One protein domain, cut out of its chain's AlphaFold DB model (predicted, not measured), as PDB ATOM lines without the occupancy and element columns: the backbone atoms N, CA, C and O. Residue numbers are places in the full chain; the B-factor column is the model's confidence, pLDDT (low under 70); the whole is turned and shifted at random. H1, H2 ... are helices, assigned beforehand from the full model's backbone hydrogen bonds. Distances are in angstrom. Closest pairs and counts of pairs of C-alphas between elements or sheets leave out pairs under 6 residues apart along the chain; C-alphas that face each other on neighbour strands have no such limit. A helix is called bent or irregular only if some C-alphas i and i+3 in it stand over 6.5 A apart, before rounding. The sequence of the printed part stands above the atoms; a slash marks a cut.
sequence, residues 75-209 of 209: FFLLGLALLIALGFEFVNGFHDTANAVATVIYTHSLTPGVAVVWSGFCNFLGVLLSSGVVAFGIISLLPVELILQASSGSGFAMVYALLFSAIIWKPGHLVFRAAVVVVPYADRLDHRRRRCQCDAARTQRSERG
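What this domain is: This is residues 75 to 209 of the 209 residues of the protein "Low-affinity inorganic phosphate transporter 1" of Enterobacter agglomerans (UniProt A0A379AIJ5). A long rod of helices: H1 and arm H2a fold back on each other as a helical hairpin, and the very long H4 runs beside H1, with H1 between H2a and H4a. Arm H2b swings across from the hairpin towards the small H3 and the start of H4, whose far part, residues 187 to 206, sticks out and makes much of the length. The 135 printed residues, with four named helices in the order H1, H2, H3, H4 and no named strand, are all helix in class and extended, with a radius of gyration of the C-alphas of 23.6 A and spans of 89 by 27 by 24 A.

Where its parts are: H1, residues 75 to 106, begins at C-alpha (13.939, -56.313, -1.213) and is 46.3 A long. H2, residues 112 to 141, was assigned as one helix by its hydrogen bonds but is bent, with C-alphas 129 and 132 7.5 A apart; its arms are H2a, residues 112 to 129, 25.9 A, and H2b, residues 132 to 141, 14.4 A. H3, residues 145 to 148, is 5.3 A long. H4, residues 154 to 206, likewise assigned as one helix by its hydrogen bonds, is bent, with C-alphas 168 and 171 6.8 A apart; its arms are H4a, residues 154 to 168, 21.3 A, and H4b, residues 171 to 206, 52.8 A, and H4b ends at C-alpha 206 at (63.408, -2.242, -29.864). H4b is irregular, with C-alphas 180 and 183 6.6 A apart.

How they stand to each other: H1, with residues 93 to 105 alone, touches H2a in a hairpin, opposite ways at a steep tilt of 44 degrees; the closest C-alphas, of Thr 97 and Ser 119, are 5.7 A apart. With residues 81 to 88 alone it touches H4a, the same way at a shallow tilt of 22 degrees, closest at the C-alphas of Phe 88 and Ile 167, 6.7 A. H2a and H4a are apart. Every O i to N i+4 pair is within hydrogen-bond range in H2b and H4a, against 27 of 28 in H1, 13 of 14 in H2a and 30 of 32 in H4b; H3 is too short for such a pair.

The domain as a whole: The C-alphas of Ser 152 and Gly 209, the two farthest apart, are 88.9 A apart. The printed part has no cut, and its three links are tight. Mean pLDDT of the printed part is 73.4, with 32 residues under 70, among them 143 to 153 and 171 to 182.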
ATOM      1  N   PHE A  75      13.630 -56.449   0.216       78.19
ATOM      2  CA  PHE A  75      13.939 -56.313  -1.213       78.19
ATOM      3  C   PHE A  75      13.749 -54.877  -1.705       78.19
ATOM      4  O   PHE A  75      14.564 -54.366  -2.471       78.19
ATOM      5  N   PHE A  76      12.705 -54.198  -1.222       82.69
ATOM      6  CA  PHE A  76      12.481 -52.786  -1.521       82.69
ATOM      7  C   PHE A  76      13.588 -51.893  -0.940       82.69
ATOM      8  O   PHE A  76      14.120 -51.038  -1.649       82.69
ATOM      9  N   LEU A  77      13.980 -52.111   0.321       79.06
ATOM     10  CA  LEU A  77      15.077 -51.368   0.953       79.06
ATOM     11  C   LEU A  77      16.424 -51.650   0.280       79.06
ATOM     12  O   LEU A  77      17.222 -50.729   0.122       79.06
ATOM     13  N   LEU A  78      16.667 -52.892  -0.142       80.81
ATOM     14  CA  LEU A  78      17.859 -53.256  -0.902       80.81
ATOM     15  C   LEU A  78      17.890 -52.506  -2.236       80.81
ATOM     16  O   LEU A  78      18.886 -51.856  -2.541       80.81
ATOM     17  N   GLY A  79      16.789 -52.525  -2.992       82.81
ATOM     18  CA  GLY A  79      16.674 -51.794  -4.255       82.81
ATOM     19  C   GLY A  79      16.873 -50.285  -4.087       82.81
ATOM     20  O   GLY A  79      17.595 -49.668  -4.872       82.81
ATOM     21  N   LEU A  80      16.299 -49.693  -3.036       83.31
ATOM     22  CA  LEU A  80      16.466 -48.273  -2.726       83.31
ATOM     23  C   LEU A  80      17.919 -47.928  -2.367       83.31
ATOM     24  O   LEU A  80      18.459 -46.951  -2.886       83.31
ATOM     25  N   ALA A  81      18.572 -48.736  -1.530       80.25
ATOM     26  CA  ALA A  81      19.980 -48.550  -1.183       80.25
ATOM     27  C   ALA A  81      20.891 -48.662  -2.417       80.25
ATOM     28  O   ALA A  81      21.783 -47.833  -2.599       80.25
ATOM     29  N   LEU A  82      20.626 -49.632  -3.297       81.44
ATOM     30  CA  LEU A  82      21.370 -49.839  -4.543       81.44
ATOM     31  C   LEU A  82      21.200 -48.652  -5.499       81.44
ATOM     32  O   LEU A  82      22.181 -48.170  -6.060       81.44
ATOM     33  N   LEU A  83      19.978 -48.124  -5.624       82.38
ATOM     34  CA  LEU A  83      19.681 -46.944  -6.437       82.38
ATOM     35  C   LEU A  83      20.407 -45.695  -5.922       82.38
ATOM     36  O   LEU A  83      20.981 -44.943  -6.712       82.38
ATOM     37  N   ILE A  84      20.429 -45.492  -4.603       80.06
ATOM     38  CA  ILE A  84      21.150 -44.375  -3.987       80.06
ATOM     39  C   ILE A  84      22.666 -44.531  -4.176       80.06
ATOM     40  O   ILE A  84      23.334 -43.560  -4.536       80.06
ATOM     41  N   ALA A  85      23.212 -45.733  -3.975       80.12
ATOM     42  CA  ALA A  85      24.635 -46.009  -4.168       80.12
ATOM     43  C   ALA A  85      25.070 -45.757  -5.621       80.12
ATOM     44  O   ALA A  85      26.072 -45.080  -5.858       80.12
ATOM     45  N   LEU A  86      24.275 -46.215  -6.596       78.25
ATOM     46  CA  LEU A  86      24.538 -45.982  -8.018       78.25
ATOM     47  C   LEU A  86      24.450 -44.487  -8.375       78.25
ATOM     48  O   LEU A  86      25.271 -43.975  -9.134       78.25
ATOM     49  N   GLY A  87      23.475 -43.775  -7.800       78.00
ATOM     50  CA  GLY A  87      23.312 -42.332  -7.982       78.00
ATOM     51  C   GLY A  87      24.475 -41.524  -7.401       78.00
ATOM     52  O   GLY A  87      24.974 -40.604  -8.048       78.00
ATOM     53  N   PHE A  88      24.955 -41.888  -6.212       76.38
ATOM     54  CA  PHE A  88      26.133 -41.277  -5.598       76.38
ATOM     55  C   PHE A  88      27.379 -41.477  -6.456       76.38
ATOM     56  O   PHE A  88      28.121 -40.522  -6.686       76.38
ATOM     57  N   GLU A  89      27.590 -42.688  -6.968       78.88
ATOM     58  CA  GLU A  89      28.729 -42.999  -7.828       78.88
ATOM     59  C   GLU A  89      28.679 -42.227  -9.149       78.88
ATOM     60  O   GLU A  89      29.685 -41.670  -9.590       78.88
ATOM     61  N   PHE A  90      27.484 -42.075  -9.727       75.81
ATOM     62  CA  PHE A  90      27.286 -41.256 -10.918       75.81
ATOM     63  C   PHE A  90      27.660 -39.782 -10.693       75.81
ATOM     64  O   PHE A  90      28.378 -39.194 -11.506       75.81
ATOM     65  N   VAL A  91      27.218 -39.184  -9.581       76.62
ATOM     66  CA  VAL A  91      27.579 -37.800  -9.226       76.62
ATOM     67  C   VAL A  91      29.096 -37.680  -9.052       76.62
ATOM     68  O   VAL A  91      29.699 -36.750  -9.583       76.62
ATOM     69  N   ASN A  92      29.741 -38.656  -8.410       78.56
ATOM     70  CA  ASN A  92      31.200 -38.678  -8.240       78.56
ATOM     71  C   ASN A  92      31.933 -38.700  -9.579       78.56
ATOM     72  O   ASN A  92      32.811 -37.870  -9.819       78.56
ATOM     73  N   GLY A  93      31.518 -39.582 -10.487       76.69
ATOM     74  CA  GLY A  93      32.115 -39.665 -11.815       76.69
ATOM     75  C   GLY A  93      31.898 -38.412 -12.658       76.69
ATOM     76  O   GLY A  93      32.805 -38.000 -13.386       76.69
ATOM     77  N   PHE A  94      30.744 -37.746 -12.535       74.25
ATOM     78  CA  PHE A  94      30.486 -36.482 -13.231       74.25
ATOM     79  C   PHE A  94      31.409 -35.358 -12.744       74.25
ATOM     80  O   PHE A  94      31.910 -34.574 -13.550       74.25
ATOM     81  N   HIS A  95      31.683 -35.309 -11.442       73.94
ATOM     82  CA  HIS A  95      32.562 -34.317 -10.828       73.94
ATOM     83  C   HIS A  95      34.018 -34.471 -11.288       73.94
ATOM     84  O   HIS A  95      34.652 -33.488 -11.689       73.94
ATOM     85  N   ASP A  96      34.524 -35.703 -11.294       79.62
ATOM     86  CA  ASP A  96      35.887 -36.004 -11.742       79.62
ATOM     87  C   ASP A  96      36.038 -35.778 -13.252       79.62
ATOM     88  O   ASP A  96      37.029 -35.202 -13.716       79.62
ATOM     89  N   THR A  97      34.996 -36.123 -14.015       80.00
ATOM     90  CA  THR A  97      34.926 -35.857 -15.455       80.00
ATOM     91  C   THR A  97      34.900 -34.358 -15.746       80.00
ATOM     92  O   THR A  97      35.642 -33.909 -16.613       80.00
ATOM     93  N   ALA A  98      34.107 -33.558 -15.029       76.25
ATOM     94  CA  ALA A  98      34.018 -32.113 -15.252       76.25
ATOM     95  C   ALA A  98      35.374 -31.421 -15.050       76.25
ATOM     96  O   ALA A  98      35.774 -30.576 -15.855       76.25
ATOM     97  N   ASN A  99      36.111 -31.830 -14.016       77.81
ATOM     98  CA  ASN A  99      37.414 -31.258 -13.700       77.81
ATOM     99  C   ASN A  99      38.486 -31.657 -14.730       77.81
ATOM    100  O   ASN A  99      39.264 -30.812 -15.176       77.81
ATOM    101  N   ALA A 100      38.501 -32.922 -15.162       75.19
ATOM    102  CA  ALA A 100      39.433 -33.406 -16.182       75.19
ATOM    103  C   ALA A 100      39.111 -32.840 -17.579       75.19
ATOM    104  O   ALA A 100      39.994 -32.331 -18.274       75.19
ATOM    105  N   VAL A 101      37.839 -32.853 -17.982       78.56
ATOM    106  CA  VAL A 101      37.382 -32.364 -19.293       78.56
ATOM    107  C   VAL A 101      37.623 -30.861 -19.442       78.56
ATOM    108  O   VAL A 101      38.076 -30.436 -20.505       78.56
ATOM    109  N   ALA A 102      37.410 -30.062 -18.388       77.25
ATOM    110  CA  ALA A 102      37.703 -28.627 -18.414       77.25
ATOM    111  C   ALA A 102      39.158 -28.339 -18.824       77.25
ATOM    112  O   ALA A 102      39.411 -27.452 -19.641       77.25
ATOM    113  N   THR A 103      40.115 -29.127 -18.324       74.88
ATOM    114  CA  THR A 103      41.533 -28.964 -18.689       74.88
ATOM    115  C   THR A 103      41.823 -29.371 -20.133       74.88
ATOM    116  O   THR A 103      42.494 -28.630 -20.847       74.88
ATOM    117  N   VAL A 104      41.264 -30.492 -20.596       71.25
ATOM    118  CA  VAL A 104      41.505 -31.040 -21.943       71.25
ATOM    119  C   VAL A 104      40.901 -30.160 -23.042       71.25
ATOM    120  O   VAL A 104      41.492 -30.016 -24.117       71.25
ATOM    121  N   ILE A 105      39.746 -29.544 -22.767       76.19
ATOM    122  CA  ILE A 105      39.133 -28.546 -23.652       76.19
ATOM    123  C   ILE A 105      40.006 -27.289 -23.701       76.19
ATOM    124  O   ILE A 105      40.299 -26.791 -24.787       76.19
ATOM    125  N   TYR A 106      40.475 -26.803 -22.548       68.50
ATOM    126  CA  TYR A 106      41.311 -25.602 -22.475       68.50
ATOM    127  C   TYR A 106      42.650 -25.770 -23.214       68.50
ATOM    128  O   TYR A 106      43.107 -24.862 -23.915       68.50
ATOM    129  N   THR A 107      43.263 -26.954 -23.131       76.38
ATOM    130  CA  THR A 107      44.511 -27.275 -23.841       76.38
ATOM    131  C   THR A 107      44.307 -27.704 -25.296       76.38
ATOM    132  O   THR A 107      45.298 -27.918 -25.993       76.38
ATOM    133  N   HIS A 108      43.059 -27.811 -25.775       66.94
ATOM    134  CA  HIS A 108      42.706 -28.287 -27.121       66.94
ATOM    135  C   HIS A 108      43.351 -29.634 -27.488       66.94
ATOM    136  O   HIS A 108      43.643 -29.901 -28.655       66.94
ATOM    137  N   SER A 109      43.600 -30.487 -26.492       66.69
ATOM    138  CA  SER A 109      44.337 -31.738 -26.702       66.69
ATOM    139  C   SER A 109      43.441 -32.854 -27.245       66.69
ATOM    140  O   SER A 109      43.904 -33.658 -28.049       66.69
ATOM    141  N   LEU A 110      42.155 -32.879 -26.870       61.41
ATOM    142  CA  LEU A 110      41.149 -33.809 -27.399       61.41
ATOM    143  C   LEU A 110      39.797 -33.113 -27.622       61.41
ATOM    144  O   LEU A 110      39.461 -32.124 -26.972       61.41
ATOM    145  N   THR A 111      38.990 -33.674 -28.528       71.25
ATOM    146  CA  THR A 111      37.610 -33.231 -28.774       71.25
ATOM    147  C   THR A 111      36.728 -33.517 -27.544       71.25
ATOM    148  O   THR A 111      36.804 -34.625 -27.002       71.25
ATOM    149  N   PRO A 112      35.835 -32.591 -27.132       70.81
ATOM    150  CA  PRO A 112      35.049 -32.708 -25.895       70.81
ATOM    151  C   PRO A 112      34.274 -34.027 -25.767       70.81
ATOM    152  O   PRO A 112      34.220 -34.622 -24.697       70.81
ATOM    153  N   GLY A 113      33.721 -34.527 -26.879       72.19
ATOM    154  CA  GLY A 113      32.952 -35.774 -26.889       72.19
ATOM    155  C   GLY A 113      33.782 -37.027 -26.596       72.19
ATOM    156  O   GLY A 113      33.271 -37.957 -25.980       72.19
ATOM    157  N   VAL A 114      35.057 -37.060 -26.995       72.44
ATOM    158  CA  VAL A 114      35.948 -38.203 -26.719       72.44
ATOM    159  C   VAL A 114      36.413 -38.171 -25.265       72.44
ATOM    160  O   VAL A 114      36.468 -39.216 -24.622       72.44
ATOM    161  N   ALA A 115      36.670 -36.978 -24.721       75.38
ATOM    162  CA  ALA A 115      37.097 -36.807 -23.334       75.38
ATOM    163  C   ALA A 115      36.042 -37.313 -22.331       75.38
ATOM    164  O   ALA A 115      36.388 -37.991 -21.366       75.38
ATOM    165  N   VAL A 116      34.755 -37.060 -22.594       75.38
ATOM    166  CA  VAL A 116      33.656 -37.547 -21.741       75.38
ATOM    167  C   VAL A 116      33.551 -39.072 -21.779       75.38
ATOM    168  O   VAL A 116      33.408 -39.697 -20.732       75.38
ATOM    169  N   VAL A 117      33.667 -39.688 -22.961       75.19
ATOM    170  CA  VAL A 117      33.600 -41.155 -23.078       75.19
ATOM    171  C   VAL A 117      34.807 -41.822 -22.421       75.19
ATOM    172  O   VAL A 117      34.647 -42.819 -21.723       75.19
ATOM    173  N   TRP A 118      36.004 -41.259 -22.597       76.75
ATOM    174  CA  TRP A 118      37.216 -41.778 -21.968       76.75
ATOM    175  C   TRP A 118      37.143 -41.698 -20.439       76.75
ATOM    176  O   TRP A 118      37.450 -42.668 -19.752       76.75
ATOM    177  N   SER A 119      36.650 -40.576 -19.910       75.88
ATOM    178  CA  SER A 119      36.446 -40.400 -18.470       75.88
ATOM    179  C   SER A 119      35.406 -41.374 -17.909       75.88
ATOM    180  O   SER A 119      35.658 -42.035 -16.903       75.88
ATOM    181  N   GLY A 120      34.268 -41.540 -18.595       75.56
ATOM    182  CA  GLY A 120      33.238 -42.508 -18.204       75.56
ATOM    183  C   GLY A 120      33.740 -43.955 -18.225       75.56
ATOM    184  O   GLY A 120      33.419 -44.731 -17.327       75.56
ATOM    185  N   PHE A 121      34.582 -44.308 -19.199       77.81
ATOM    186  CA  PHE A 121      35.210 -45.628 -19.265       77.81
ATOM    187  C   PHE A 121      36.167 -45.872 -18.092       77.81
ATOM    188  O   PHE A 121      36.072 -46.907 -17.438       77.81
ATOM    189  N   CYS A 122      37.046 -44.915 -17.778       77.69
ATOM    190  CA  CYS A 122      37.949 -45.020 -16.628       77.69
ATOM    191  C   CYS A 122      37.195 -45.084 -15.292       77.69
ATOM    192  O   CYS A 122      37.608 -45.825 -14.403       77.69
ATOM    193  N   ASN A 123      36.088 -44.348 -15.157       81.44
ATOM    194  CA  ASN A 123      35.269 -44.365 -13.947       81.44
ATOM    195  C   ASN A 123      34.603 -45.736 -13.740       81.44
ATOM    196  O   ASN A 123      34.701 -46.324 -12.666       81.44
ATOM    197  N   PHE A 124      34.049 -46.312 -14.810       76.12
ATOM    198  CA  PHE A 124      33.495 -47.665 -14.779       76.12
ATOM    199  C   PHE A 124      34.559 -48.732 -14.476       76.12
ATOM    200  O   PHE A 124      34.324 -49.632 -13.671       76.12
ATOM    201  N   LEU A 125      35.754 -48.610 -15.068       77.81
ATOM    202  CA  LEU A 125      36.880 -49.499 -14.765       77.81
ATOM    203  C   LEU A 125      37.298 -49.412 -13.293       77.81
ATOM    204  O   LEU A 125      37.614 -50.432 -12.690       77.81
ATOM    205  N   GLY A 126      37.273 -48.210 -12.710       76.38
ATOM    206  CA  GLY A 126      37.535 -47.996 -11.289       76.38
ATOM    207  C   GLY A 126      36.571 -48.784 -10.406       76.38
ATOM    208  O   GLY A 126      37.015 -49.500  -9.513       76.38
ATOM    209  N   VAL A 127      35.272 -48.737 -10.699       77.31
ATOM    210  CA  VAL A 127      34.259 -49.497  -9.948       77.31
ATOM    211  C   VAL A 127      34.460 -51.006 -10.109       77.31
ATOM    212  O   VAL A 127      34.424 -51.732  -9.117       77.31
ATOM    213  N   LEU A 128      34.734 -51.490 -11.325       74.88
ATOM    214  CA  LEU A 128      34.964 -52.919 -11.566       74.88
ATOM    215  C   LEU A 128      36.218 -53.458 -10.868       74.88
ATOM    216  O   LEU A 128      36.184 -54.561 -10.329       74.88
ATOM    217  N   LEU A 129      37.315 -52.699 -10.884       77.69
ATOM    218  CA  LEU A 129      38.591 -53.120 -10.298       77.69
ATOM    219  C   LEU A 129      38.630 -52.935  -8.773       77.69
ATOM    220  O   LEU A 129      39.367 -53.644  -8.092       77.69
ATOM    221  N   SER A 130      37.859 -51.985  -8.235       74.81
ATOM    222  CA  SER A 130      37.927 -51.578  -6.825       74.81
ATOM    223  C   SER A 130      36.799 -52.148  -5.954       74.81
ATOM    224  O   SER A 130      36.933 -52.158  -4.732       74.81
ATOM    225  N   SER A 131      35.708 -52.658  -6.542       74.94
ATOM    226  CA  SER A 131      34.517 -53.133  -5.809       74.94
ATOM    227  C   SER A 131      34.838 -54.107  -4.667       74.94
ATOM    228  O   SER A 131      34.308 -53.948  -3.569       74.94
ATOM    229  N   GLY A 132      35.764 -55.049  -4.876       75.69
ATOM    230  CA  GLY A 132      36.213 -55.974  -3.832       75.69
ATOM    231  C   GLY A 132      36.990 -55.283  -2.706       75.69
ATOM    232  O   GLY A 132      36.662 -55.437  -1.533       75.69
ATOM    233  N   VAL A 133      37.996 -54.474  -3.047       76.50
ATOM    234  CA  VAL A 133      38.872 -53.809  -2.061       76.50
ATOM    235  C   VAL A 133      38.104 -52.774  -1.237       76.50
ATOM    236  O   VAL A 133      38.319 -52.656  -0.031       76.50
ATOM    237  N   VAL A 134      37.172 -52.052  -1.862       76.00
ATOM    238  CA  VAL A 134      36.328 -51.061  -1.181       76.00
ATOM    239  C   VAL A 134      35.345 -51.743  -0.240       76.00
ATOM    240  O   VAL A 134      35.210 -51.292   0.893       76.00
ATOM    241  N   ALA A 135      34.707 -52.843  -0.652       76.44
ATOM    242  CA  ALA A 135      33.799 -53.585   0.223       76.44
ATOM    243  C   ALA A 135      34.518 -54.069   1.494       76.44
ATOM    244  O   ALA A 135      34.069 -53.781   2.605       76.44
ATOM    245  N   PHE A 136      35.686 -54.704   1.342       76.44
ATOM    246  CA  PHE A 136      36.499 -55.131   2.484       76.44
ATOM    247  C   PHE A 136      37.013 -53.955   3.323       76.44
ATOM    248  O   PHE A 136      37.029 -54.044   4.553       76.44
ATOM    249  N   GLY A 137      37.392 -52.842   2.691       78.75
ATOM    250  CA  GLY A 137      37.829 -51.631   3.383       78.75
ATOM    251  C   GLY A 137      36.726 -51.003   4.238       78.75
ATOM    252  O   GLY A 137      36.967 -50.679   5.396       78.75
ATOM    253  N   ILE A 138      35.503 -50.888   3.712       77.75
ATOM    254  CA  ILE A 138      34.351 -50.345   4.449       77.75
ATOM    255  C   ILE A 138      33.997 -51.246   5.639       77.75
ATOM    256  O   ILE A 138      33.797 -50.743   6.742       77.75
ATOM    257  N   ILE A 139      33.976 -52.569   5.442       75.00
ATOM    258  CA  ILE A 139      33.682 -53.537   6.511       75.00
ATOM    259  C   ILE A 139      34.760 -53.498   7.602       75.00
ATOM    260  O   ILE A 139      34.439 -53.585   8.782       75.00
ATOM    261  N   SER A 140      36.027 -53.317   7.223       76.38
ATOM    262  CA  SER A 140      37.144 -53.255   8.176       76.38
ATOM    263  C   SER A 140      37.220 -51.927   8.936       76.38
ATOM    264  O   SER A 140      37.799 -51.874  10.018       76.38
ATOM    265  N   LEU A 141      36.663 -50.849   8.373       74.12
ATOM    266  CA  LEU A 141      36.616 -49.524   9.001       74.12
ATOM    267  C   LEU A 141      35.388 -49.332   9.901       74.12
ATOM    268  O   LEU A 141      35.414 -48.458  10.768       74.12
ATOM    269  N   LEU A 142      34.322 -50.120   9.720       75.12
ATOM    270  CA  LEU A 142      33.180 -50.111  10.630       75.12
ATOM    271  C   LEU A 142      33.493 -50.973  11.869       75.12
ATOM    272  O   LEU A 142      33.688 -52.181  11.732       75.12
ATOM    273  N   PRO A 143      33.520 -50.401  13.089       67.75
ATOM    274  CA  PRO A 143      33.724 -51.185  14.300       67.75
ATOM    275  C   PRO A 143      32.604 -52.220  14.450       67.75
ATOM    276  O   PRO A 143      31.420 -51.885  14.379       67.75
ATOM    277  N   VAL A 144      32.989 -53.479  14.684       65.19
ATOM    278  CA  VAL A 144      32.076 -54.636  14.753       65.19
ATOM    279  C   VAL A 144      30.976 -54.470  15.813       65.19
ATOM    280  O   VAL A 144      29.907 -55.067  15.711       65.19
ATOM    281  N   GLU A 145      31.190 -53.587  16.792       64.56
ATOM    282  CA  GLU A 145      30.220 -53.246  17.836       64.56
ATOM    283  C   GLU A 145      28.951 -52.570  17.290       64.56
ATOM    284  O   GLU A 145      27.858 -52.820  17.800       64.56
ATOM    285  N   LEU A 146      29.050 -51.805  16.192       62.06
ATOM    286  CA  LEU A 146      27.881 -51.211  15.527       62.06
ATOM    287  C   LEU A 146      26.982 -52.274  14.882       62.06
ATOM    288  O   LEU A 146      25.788 -52.045  14.719       62.06
ATOM    289  N   ILE A 147      27.535 -53.437  14.528       59.47
ATOM    290  CA  ILE A 147      26.824 -54.513  13.827       59.47
ATOM    291  C   ILE A 147      26.095 -55.415  14.836       59.47
ATOM    292  O   ILE A 147      24.971 -55.845  14.584       59.47
ATOM    293  N   LEU A 148      26.684 -55.635  16.017       60.84
ATOM    294  CA  LEU A 148      26.096 -56.469  17.074       60.84
ATOM    295  C   LEU A 148      24.862 -55.825  17.734       60.84
ATOM    296  O   LEU A 148      23.951 -56.536  18.155       60.84
ATOM    297  N   GLN A 149      24.779 -54.489  17.758       56.28
ATOM    298  CA  GLN A 149      23.610 -53.741  18.251       56.28
ATOM    299  C   GLN A 149      22.615 -53.351  17.131       56.28
ATOM    300  O   GLN A 149      21.493 -52.921  17.411       56.28
ATOM    301  N   ALA A 150      22.991 -53.544  15.859       56.97
ATOM    302  CA  ALA A 150      22.169 -53.253  14.677       56.97
ATOM    303  C   ALA A 150      21.100 -54.316  14.357       56.97
ATOM    304  O   ALA A 150      20.282 -54.089  13.465       56.97
ATOM    305  N   SER A 151      21.055 -55.426  15.105       56.50
ATOM    306  CA  SER A 151      20.054 -56.504  14.970       56.50
ATOM    307  C   SER A 151      18.599 -56.015  15.127       56.50
ATOM    308  O   SER A 151      17.661 -56.608  14.597       56.50
ATOM    309  N   SER A 152      18.394 -54.872  15.786       58.38
ATOM    310  CA  SER A 152      17.071 -54.366  16.167       58.38
ATOM    311  C   SER A 152      16.618 -53.174  15.320       58.38
ATOM    312  O   SER A 152      16.450 -52.091  15.864       58.38
ATOM    313  N   GLY A 153      16.466 -53.303  13.994       63.53
ATOM    314  CA  GLY A 153      15.860 -52.283  13.098       63.53
ATOM    315  C   GLY A 153      16.595 -50.929  12.951       63.53
ATOM    316  O   GLY A 153      16.476 -50.262  11.926       63.53
ATOM    317  N   SER A 154      17.412 -50.550  13.932       70.25
ATOM    318  CA  SER A 154      18.221 -49.335  14.024       70.25
ATOM    319  C   SER A 154      19.367 -49.332  13.008       70.25
ATOM    320  O   SER A 154      19.743 -48.279  12.494       70.25
ATOM    321  N   GLY A 155      19.860 -50.519  12.625       71.56
ATOM    322  CA  GLY A 155      20.885 -50.667  11.589       71.56
ATOM    323  C   GLY A 155      20.459 -50.079  10.244       71.56
ATOM    324  O   GLY A 155      21.230 -49.359   9.611       71.56
ATOM    325  N   PHE A 156      19.202 -50.293   9.845       69.06
ATOM    326  CA  PHE A 156      18.675 -49.714   8.611       69.06
ATOM    327  C   PHE A 156      18.629 -48.183   8.694       69.06
ATOM    328  O   PHE A 156      19.105 -47.511   7.782       69.06
ATOM    329  N   ALA A 157      18.142 -47.617   9.803       76.69
ATOM    330  CA  ALA A 157      18.078 -46.166   9.992       76.69
ATOM    331  C   ALA A 157      19.465 -45.496   9.936       76.69
ATOM    332  O   ALA A 157      19.612 -44.437   9.323       76.69
ATOM    333  N   MET A 158      20.492 -46.133  10.509       77.50
ATOM    334  CA  MET A 158      21.874 -45.644  10.461       77.50
ATOM    335  C   MET A 158      22.419 -45.595   9.026       77.50
ATOM    336  O   MET A 158      22.979 -44.577   8.617       77.50
ATOM    337  N   VAL A 159      22.226 -46.664   8.245       76.81
ATOM    338  CA  VAL A 159      22.687 -46.727   6.847       76.81
ATOM    339  C   VAL A 159      22.008 -45.646   6.002       76.81
ATOM    340  O   VAL A 159      22.686 -44.918   5.277       76.81
ATOM    341  N   TYR A 160      20.692 -45.468   6.147       73.50
ATOM    342  CA  TYR A 160      19.970 -44.411   5.435       73.50
ATOM    343  C   TYR A 160      20.432 -43.005   5.838       73.50
ATOM    344  O   TYR A 160      20.618 -42.159   4.964       73.50
ATOM    345  N   ALA A 161      20.685 -42.746   7.123       78.88
ATOM    346  CA  ALA A 161      21.192 -41.450   7.583       78.88
ATOM    347  C   ALA A 161      22.578 -41.118   6.999       78.88
ATOM    348  O   ALA A 161      22.811 -39.988   6.557       78.88
ATOM    349  N   LEU A 162      23.483 -42.102   6.938       75.62
ATOM    350  CA  LEU A 162      24.808 -41.937   6.330       75.62
ATOM    351  C   LEU A 162      24.715 -41.674   4.822       75.62
ATOM    352  O   LEU A 162      25.425 -40.809   4.306       75.62
ATOM    353  N   LEU A 163      23.797 -42.354   4.130       75.88
ATOM    354  CA  LEU A 163      23.534 -42.125   2.708       75.88
ATOM    355  C   LEU A 163      23.004 -40.707   2.449       75.88
ATOM    356  O   LEU A 163      23.543 -40.004   1.594       75.88
ATOM    357  N   PHE A 164      22.015 -40.239   3.216       78.19
ATOM    358  CA  PHE A 164      21.495 -38.870   3.084       78.19
ATOM    359  C   PHE A 164      22.568 -37.808   3.351       78.19
ATOM    360  O   PHE A 164      22.690 -36.853   2.581       78.19
ATOM    361  N   SER A 165      23.383 -37.991   4.393       80.56
ATOM    362  CA  SER A 165      24.502 -37.090   4.709       80.56
ATOM    363  C   SER A 165      25.499 -36.989   3.548       80.56
ATOM    364  O   SER A 165      25.854 -35.892   3.107       80.56
ATOM    365  N   ALA A 166      25.885 -38.137   2.983       72.25
ATOM    366  CA  ALA A 166      26.822 -38.200   1.869       72.25
ATOM    367  C   ALA A 166      26.290 -37.496   0.607       72.25
ATOM    368  O   ALA A 166      27.060 -36.835  -0.089       72.25
ATOM    369  N   ILE A 167      24.987 -37.594   0.328       73.50
ATOM    370  CA  ILE A 167      24.346 -36.954  -0.835       73.50
ATOM    371  C   ILE A 167      24.264 -35.439  -0.665       73.50
ATOM    372  O   ILE A 167      24.550 -34.709  -1.608       73.50
ATOM    373  N   ILE A 168      23.892 -34.956   0.524       75.56
ATOM    374  CA  ILE A 168      23.711 -33.519   0.782       75.56
ATOM    375  C   ILE A 168      25.052 -32.780   0.696       75.56
ATOM    376  O   ILE A 168      25.134 -31.687   0.132       75.56
ATOM    377  N   TRP A 169      26.123 -33.383   1.214       70.25
ATOM    378  CA  TRP A 169      27.432 -32.734   1.286       70.25
ATOM    379  C   TRP A 169      28.158 -32.647  -0.070       70.25
ATOM    380  O   TRP A 169      28.882 -31.684  -0.345       70.25
ATOM    381  N   LYS A 170      27.976 -33.643  -0.950       72.00
ATOM    382  CA  LYS A 170      28.795 -33.805  -2.165       72.00
ATOM    383  C   LYS A 170      28.625 -32.727  -3.250       72.00
ATOM    384  O   LYS A 170      29.653 -32.263  -3.759       72.00
ATOM    385  N   PRO A 171      27.408 -32.270  -3.610       62.34
ATOM    386  CA  PRO A 171      27.236 -31.213  -4.605       62.34
ATOM    387  C   PRO A 171      27.685 -29.840  -4.083       62.34
ATOM    388  O   PRO A 171      28.280 -29.070  -4.838       62.34
ATOM    389  N   GLY A 172      27.501 -29.556  -2.786       62.69
ATOM    390  CA  GLY A 172      27.918 -28.287  -2.173       62.69
ATOM    391  C   GLY A 172      29.430 -28.046  -2.256       62.69
ATOM    392  O   GLY A 172      29.884 -26.958  -2.612       62.69
ATOM    393  N   HIS A 173      30.228 -29.087  -2.024       65.12
ATOM    394  CA  HIS A 173      31.687 -29.006  -2.118       65.12
ATOM    395  C   HIS A 173      32.210 -28.865  -3.562       65.12
ATOM    396  O   HIS A 173      33.244 -28.226  -3.774       65.12
ATOM    397  N   LEU A 174      31.519 -29.415  -4.570       61.53
ATOM    398  CA  LEU A 174      31.954 -29.258  -5.965       61.53
ATOM    399  C   LEU A 174      31.786 -27.833  -6.458       61.53
ATOM    400  O   LEU A 174      32.714 -27.291  -7.058       61.53
ATOM    401  N   VAL A 175      30.630 -27.228  -6.196       63.69
ATOM    402  CA  VAL A 175      30.373 -25.841  -6.595       63.69
ATOM    403  C   VAL A 175      31.406 -24.920  -5.947       63.69
ATOM    404  O   VAL A 175      31.994 -24.068  -6.614       63.69
ATOM    405  N   PHE A 176      31.715 -25.164  -4.673       65.25
ATOM    406  CA  PHE A 176      32.729 -24.406  -3.954       65.25
ATOM    407  C   PHE A 176      34.143 -24.595  -4.536       65.25
ATOM    408  O   PHE A 176      34.848 -23.617  -4.786       65.25
ATOM    409  N   ARG A 177      34.571 -25.832  -4.829       63.69
ATOM    410  CA  ARG A 177      35.907 -26.096  -5.407       63.69
ATOM    411  C   ARG A 177      36.073 -25.585  -6.830       63.69
ATOM    412  O   ARG A 177      37.141 -25.063  -7.154       63.69
ATOM    413  N   ALA A 178      35.045 -25.712  -7.664       61.88
ATOM    414  CA  ALA A 178      35.071 -25.192  -9.026       61.88
ATOM    415  C   ALA A 178      35.251 -23.664  -9.022       61.88
ATOM    416  O   ALA A 178      36.113 -23.147  -9.735       61.88
ATOM    417  N   ALA A 179      34.518 -22.959  -8.155       60.84
ATOM    418  CA  ALA A 179      34.594 -21.506  -8.038       60.84
ATOM    419  C   ALA A 179      35.934 -21.009  -7.462       60.84
ATOM    420  O   ALA A 179      36.466 -20.006  -7.934       60.84
ATOM    421  N   VAL A 180      36.503 -21.706  -6.472       63.22
ATOM    422  CA  VAL A 180      37.692 -21.231  -5.735       63.22
ATOM    423  C   VAL A 180      39.019 -21.662  -6.368       63.22
ATOM    424  O   VAL A 180      40.018 -20.964  -6.212       63.22
ATOM    425  N   VAL A 181      39.068 -22.792  -7.080       64.75
ATOM    426  CA  VAL A 181      40.341 -23.356  -7.571       64.75
ATOM    427  C   VAL A 181      40.447 -23.298  -9.090       64.75
ATOM    428  O   VAL A 181      41.471 -22.872  -9.617       64.75
ATOM    429  N   VAL A 182      39.401 -23.706  -9.808       65.19
ATOM    430  CA  VAL A 182      39.483 -23.922 -11.263       65.19
ATOM    431  C   VAL A 182      39.385 -22.604 -12.023       65.19
ATOM    432  O   VAL A 182      40.229 -22.314 -12.873       65.19
ATOM    433  N   VAL A 183      38.400 -21.775 -11.673       70.12
ATOM    434  CA  VAL A 183      38.169 -20.468 -12.306       70.12
ATOM    435  C   VAL A 183      39.385 -19.533 -12.167       70.12
ATOM    436  O   VAL A 183      39.892 -19.075 -13.193       70.12
ATOM    437  N   PRO A 184      39.946 -19.296 -10.964       70.75
ATOM    438  CA  PRO A 184      41.116 -18.425 -10.832       70.75
ATOM    439  C   PRO A 184      42.411 -19.026 -11.401       70.75
ATOM    440  O   PRO A 184      43.341 -18.279 -11.716       70.75
ATOM    441  N   TYR A 185      42.511 -20.354 -11.547       69.00
ATOM    442  CA  TYR A 185      43.675 -20.983 -12.180       69.00
ATOM    443  C   TYR A 185      43.677 -20.786 -13.702       69.00
ATOM    444  O   TYR A 185      44.710 -20.421 -14.271       69.00
ATOM    445  N   ALA A 186      42.523 -20.963 -14.352       68.56
ATOM    446  CA  ALA A 186      42.369 -20.731 -15.788       68.56
ATOM    447  C   ALA A 186      42.686 -19.271 -16.167       68.56
ATOM    448  O   ALA A 186      43.457 -19.022 -17.097       68.56
ATOM    449  N   ASP A 187      42.186 -18.316 -15.382       75.94
ATOM    450  CA  ASP A 187      42.387 -16.880 -15.612       75.94
ATOM    451  C   ASP A 187      43.871 -16.464 -15.493       75.94
ATOM    452  O   ASP A 187      44.429 -15.738 -16.323       75.94
ATOM    453  N   ARG A 188      44.592 -17.028 -14.512       75.75
ATOM    454  CA  ARG A 188      46.022 -16.740 -14.304       75.75
ATOM    455  C   ARG A 188      46.903 -17.243 -15.456       75.75
ATOM    456  O   ARG A 188      47.936 -16.631 -15.751       75.75
ATOM    457  N   LEU A 189      46.512 -18.340 -16.105       72.88
ATOM    458  CA  LEU A 189      47.216 -18.881 -17.269       72.88
ATOM    459  C   LEU A 189      47.008 -18.024 -18.525       72.88
ATOM    460  O   LEU A 189      47.990 -17.767 -19.229       72.88
ATOM    461  N   ASP A 190      45.789 -17.535 -18.784       78.19
ATOM    462  CA  ASP A 190      45.547 -16.610 -19.908       78.19
ATOM    463  C   ASP A 190      46.343 -15.309 -19.723       78.19
ATOM    464  O   ASP A 190      47.036 -14.831 -20.630       78.19
ATOM    465  N   HIS A 191      46.378 -14.797 -18.491       83.44
ATOM    466  CA  HIS A 191      47.123 -13.584 -18.173       83.44
ATOM    467  C   HIS A 191      48.649 -13.736 -18.363       83.44
ATOM    468  O   HIS A 191      49.324 -12.765 -18.732       83.44
ATOM    469  N   ARG A 192      49.221 -14.931 -18.131       75.31
ATOM    470  CA  ARG A 192      50.642 -15.215 -18.424       75.31
ATOM    471  C   ARG A 192      50.917 -15.268 -19.925       75.31
ATOM    472  O   ARG A 192      51.901 -14.668 -20.356       75.31
ATOM    473  N   ARG A 193      50.054 -15.917 -20.719       75.94
ATOM    474  CA  ARG A 193      50.205 -15.958 -22.187       75.94
ATOM    475  C   ARG A 193      50.218 -14.557 -22.785       75.94
ATOM    476  O   ARG A 193      51.136 -14.228 -23.532       75.94
ATOM    477  N   ARG A 194      49.259 -13.711 -22.393       77.06
ATOM    478  CA  ARG A 194      49.177 -12.323 -22.877       77.06
ATOM    479  C   ARG A 194      50.421 -11.507 -22.529       77.06
ATOM    480  O   ARG A 194      50.892 -10.750 -23.370       77.06
ATOM    481  N   ARG A 195      50.990 -11.692 -21.331       80.44
ATOM    482  CA  ARG A 195      52.248 -11.028 -20.943       80.44
ATOM    483  C   ARG A 195      53.429 -11.469 -21.805       80.44
ATOM    484  O   ARG A 195      54.085 -10.607 -22.375       80.44
ATOM    485  N   CYS A 196      53.629 -12.772 -21.998       76.56
ATOM    486  CA  CYS A 196      54.692 -13.268 -22.881       76.56
ATOM    487  C   CYS A 196      54.538 -12.761 -24.324       76.56
ATOM    488  O   CYS A 196      55.533 -12.436 -24.968       76.56
ATOM    489  N   GLN A 197      53.302 -12.649 -24.820       79.12
ATOM    490  CA  GLN A 197      53.024 -12.108 -26.152       79.12
ATOM    491  C   GLN A 197      53.390 -10.617 -26.257       79.12
ATOM    492  O   GLN A 197      53.997 -10.194 -27.241       79.12
ATOM    493  N   CYS A 198      53.051  -9.826 -25.236       77.25
ATOM    494  CA  CYS A 198      53.385  -8.404 -25.165       77.25
ATOM    495  C   CYS A 198      54.892  -8.160 -25.023       77.25
ATOM    496  O   CYS A 198      55.418  -7.257 -25.676       77.25
ATOM    497  N   ASP A 199      55.587  -8.958 -24.212       79.94
ATOM    498  CA  ASP A 199      57.036  -8.842 -24.021       79.94
ATOM    499  C   ASP A 199      57.788  -9.208 -25.308       79.94
ATOM    500  O   ASP A 199      58.646  -8.449 -25.758       79.94
ATOM    501  N   ALA A 200      57.383 -10.292 -25.982       76.38
ATOM    502  CA  ALA A 200      57.933 -10.667 -27.286       76.38
ATOM    503  C   ALA A 200      57.727  -9.569 -28.350       76.38
ATOM    504  O   ALA A 200      58.638  -9.269 -29.123       76.38
ATOM    505  N   ALA A 201      56.554  -8.923 -28.369       75.12
ATOM    506  CA  ALA A 201      56.273  -7.813 -29.282       75.12
ATOM    507  C   ALA A 201      57.113  -6.560 -28.973       75.12
ATOM    508  O   ALA A 201      57.502  -5.830 -29.888       75.12
ATOM    509  N   ARG A 202      57.411  -6.305 -27.692       79.12
ATOM    510  CA  ARG A 202      58.211  -5.153 -27.256       79.12
ATOM    511  C   ARG A 202      59.685  -5.314 -27.646       79.12
ATOM    512  O   ARG A 202      60.268  -4.358 -28.156       79.12
ATOM    513  N   THR A 203      60.243  -6.520 -27.521       75.62
ATOM    514  CA  THR A 203      61.612  -6.834 -27.972       75.62
ATOM    515  C   THR A 203      61.773  -6.623 -29.481       75.62
ATOM    516  O   THR A 203      62.694  -5.931 -29.901       75.62
ATOM    517  N   GLN A 204      60.814  -7.076 -30.301       74.88
ATOM    518  CA  GLN A 204      60.864  -6.854 -31.758       74.88
ATOM    519  C   GLN A 204      60.780  -5.382 -32.184       74.88
ATOM    520  O   GLN A 204      61.178  -5.040 -33.301       74.88
ATOM    521  N   ARG A 205      60.203  -4.514 -31.345       76.25
ATOM    522  CA  ARG A 205      60.101  -3.077 -31.628       76.25
ATOM    523  C   ARG A 205      61.400  -2.347 -31.298       76.25
ATOM    524  O   ARG A 205      61.749  -1.420 -32.017       76.25
ATOM    525  N   SER A 206      62.105  -2.789 -30.255       79.88
ATOM    526  CA  SER A 206      63.408  -2.242 -29.864       79.88
ATOM    527  C   SER A 206      64.520  -2.577 -30.859       79.88
ATOM    528  O   SER A 206      65.485  -1.836 -30.928       79.88
ATOM    529  N   GLU A 207      64.404  -3.666 -31.622       72.50
ATOM    530  CA  GLU A 207      65.393  -4.032 -32.652       72.50
ATOM    531  C   GLU A 207      65.182  -3.315 -33.999       72.50
ATOM    532  O   GLU A 207      65.998  -3.458 -34.908       72.50
ATOM    533  N   ARG A 208      64.075  -2.573 -34.165       66.50
ATOM    534  CA  ARG A 208      63.739  -1.854 -35.411       66.50
ATOM    535  C   ARG A 208      63.947  -0.339 -35.350       66.50
ATOM    536  O   ARG A 208      63.760   0.304 -36.383       66.50
ATOM    537  N   GLY A 209      64.259   0.221 -34.184       59.38
ATOM    538  CA  GLY A 209      64.550   1.646 -33.982       59.38
ATOM    539  C   GLY A 209      66.001   1.840 -33.594       59.38
ATOM    540  O   GLY A 209      66.562   2.872 -34.008       59.38
TER     541      GLY A 209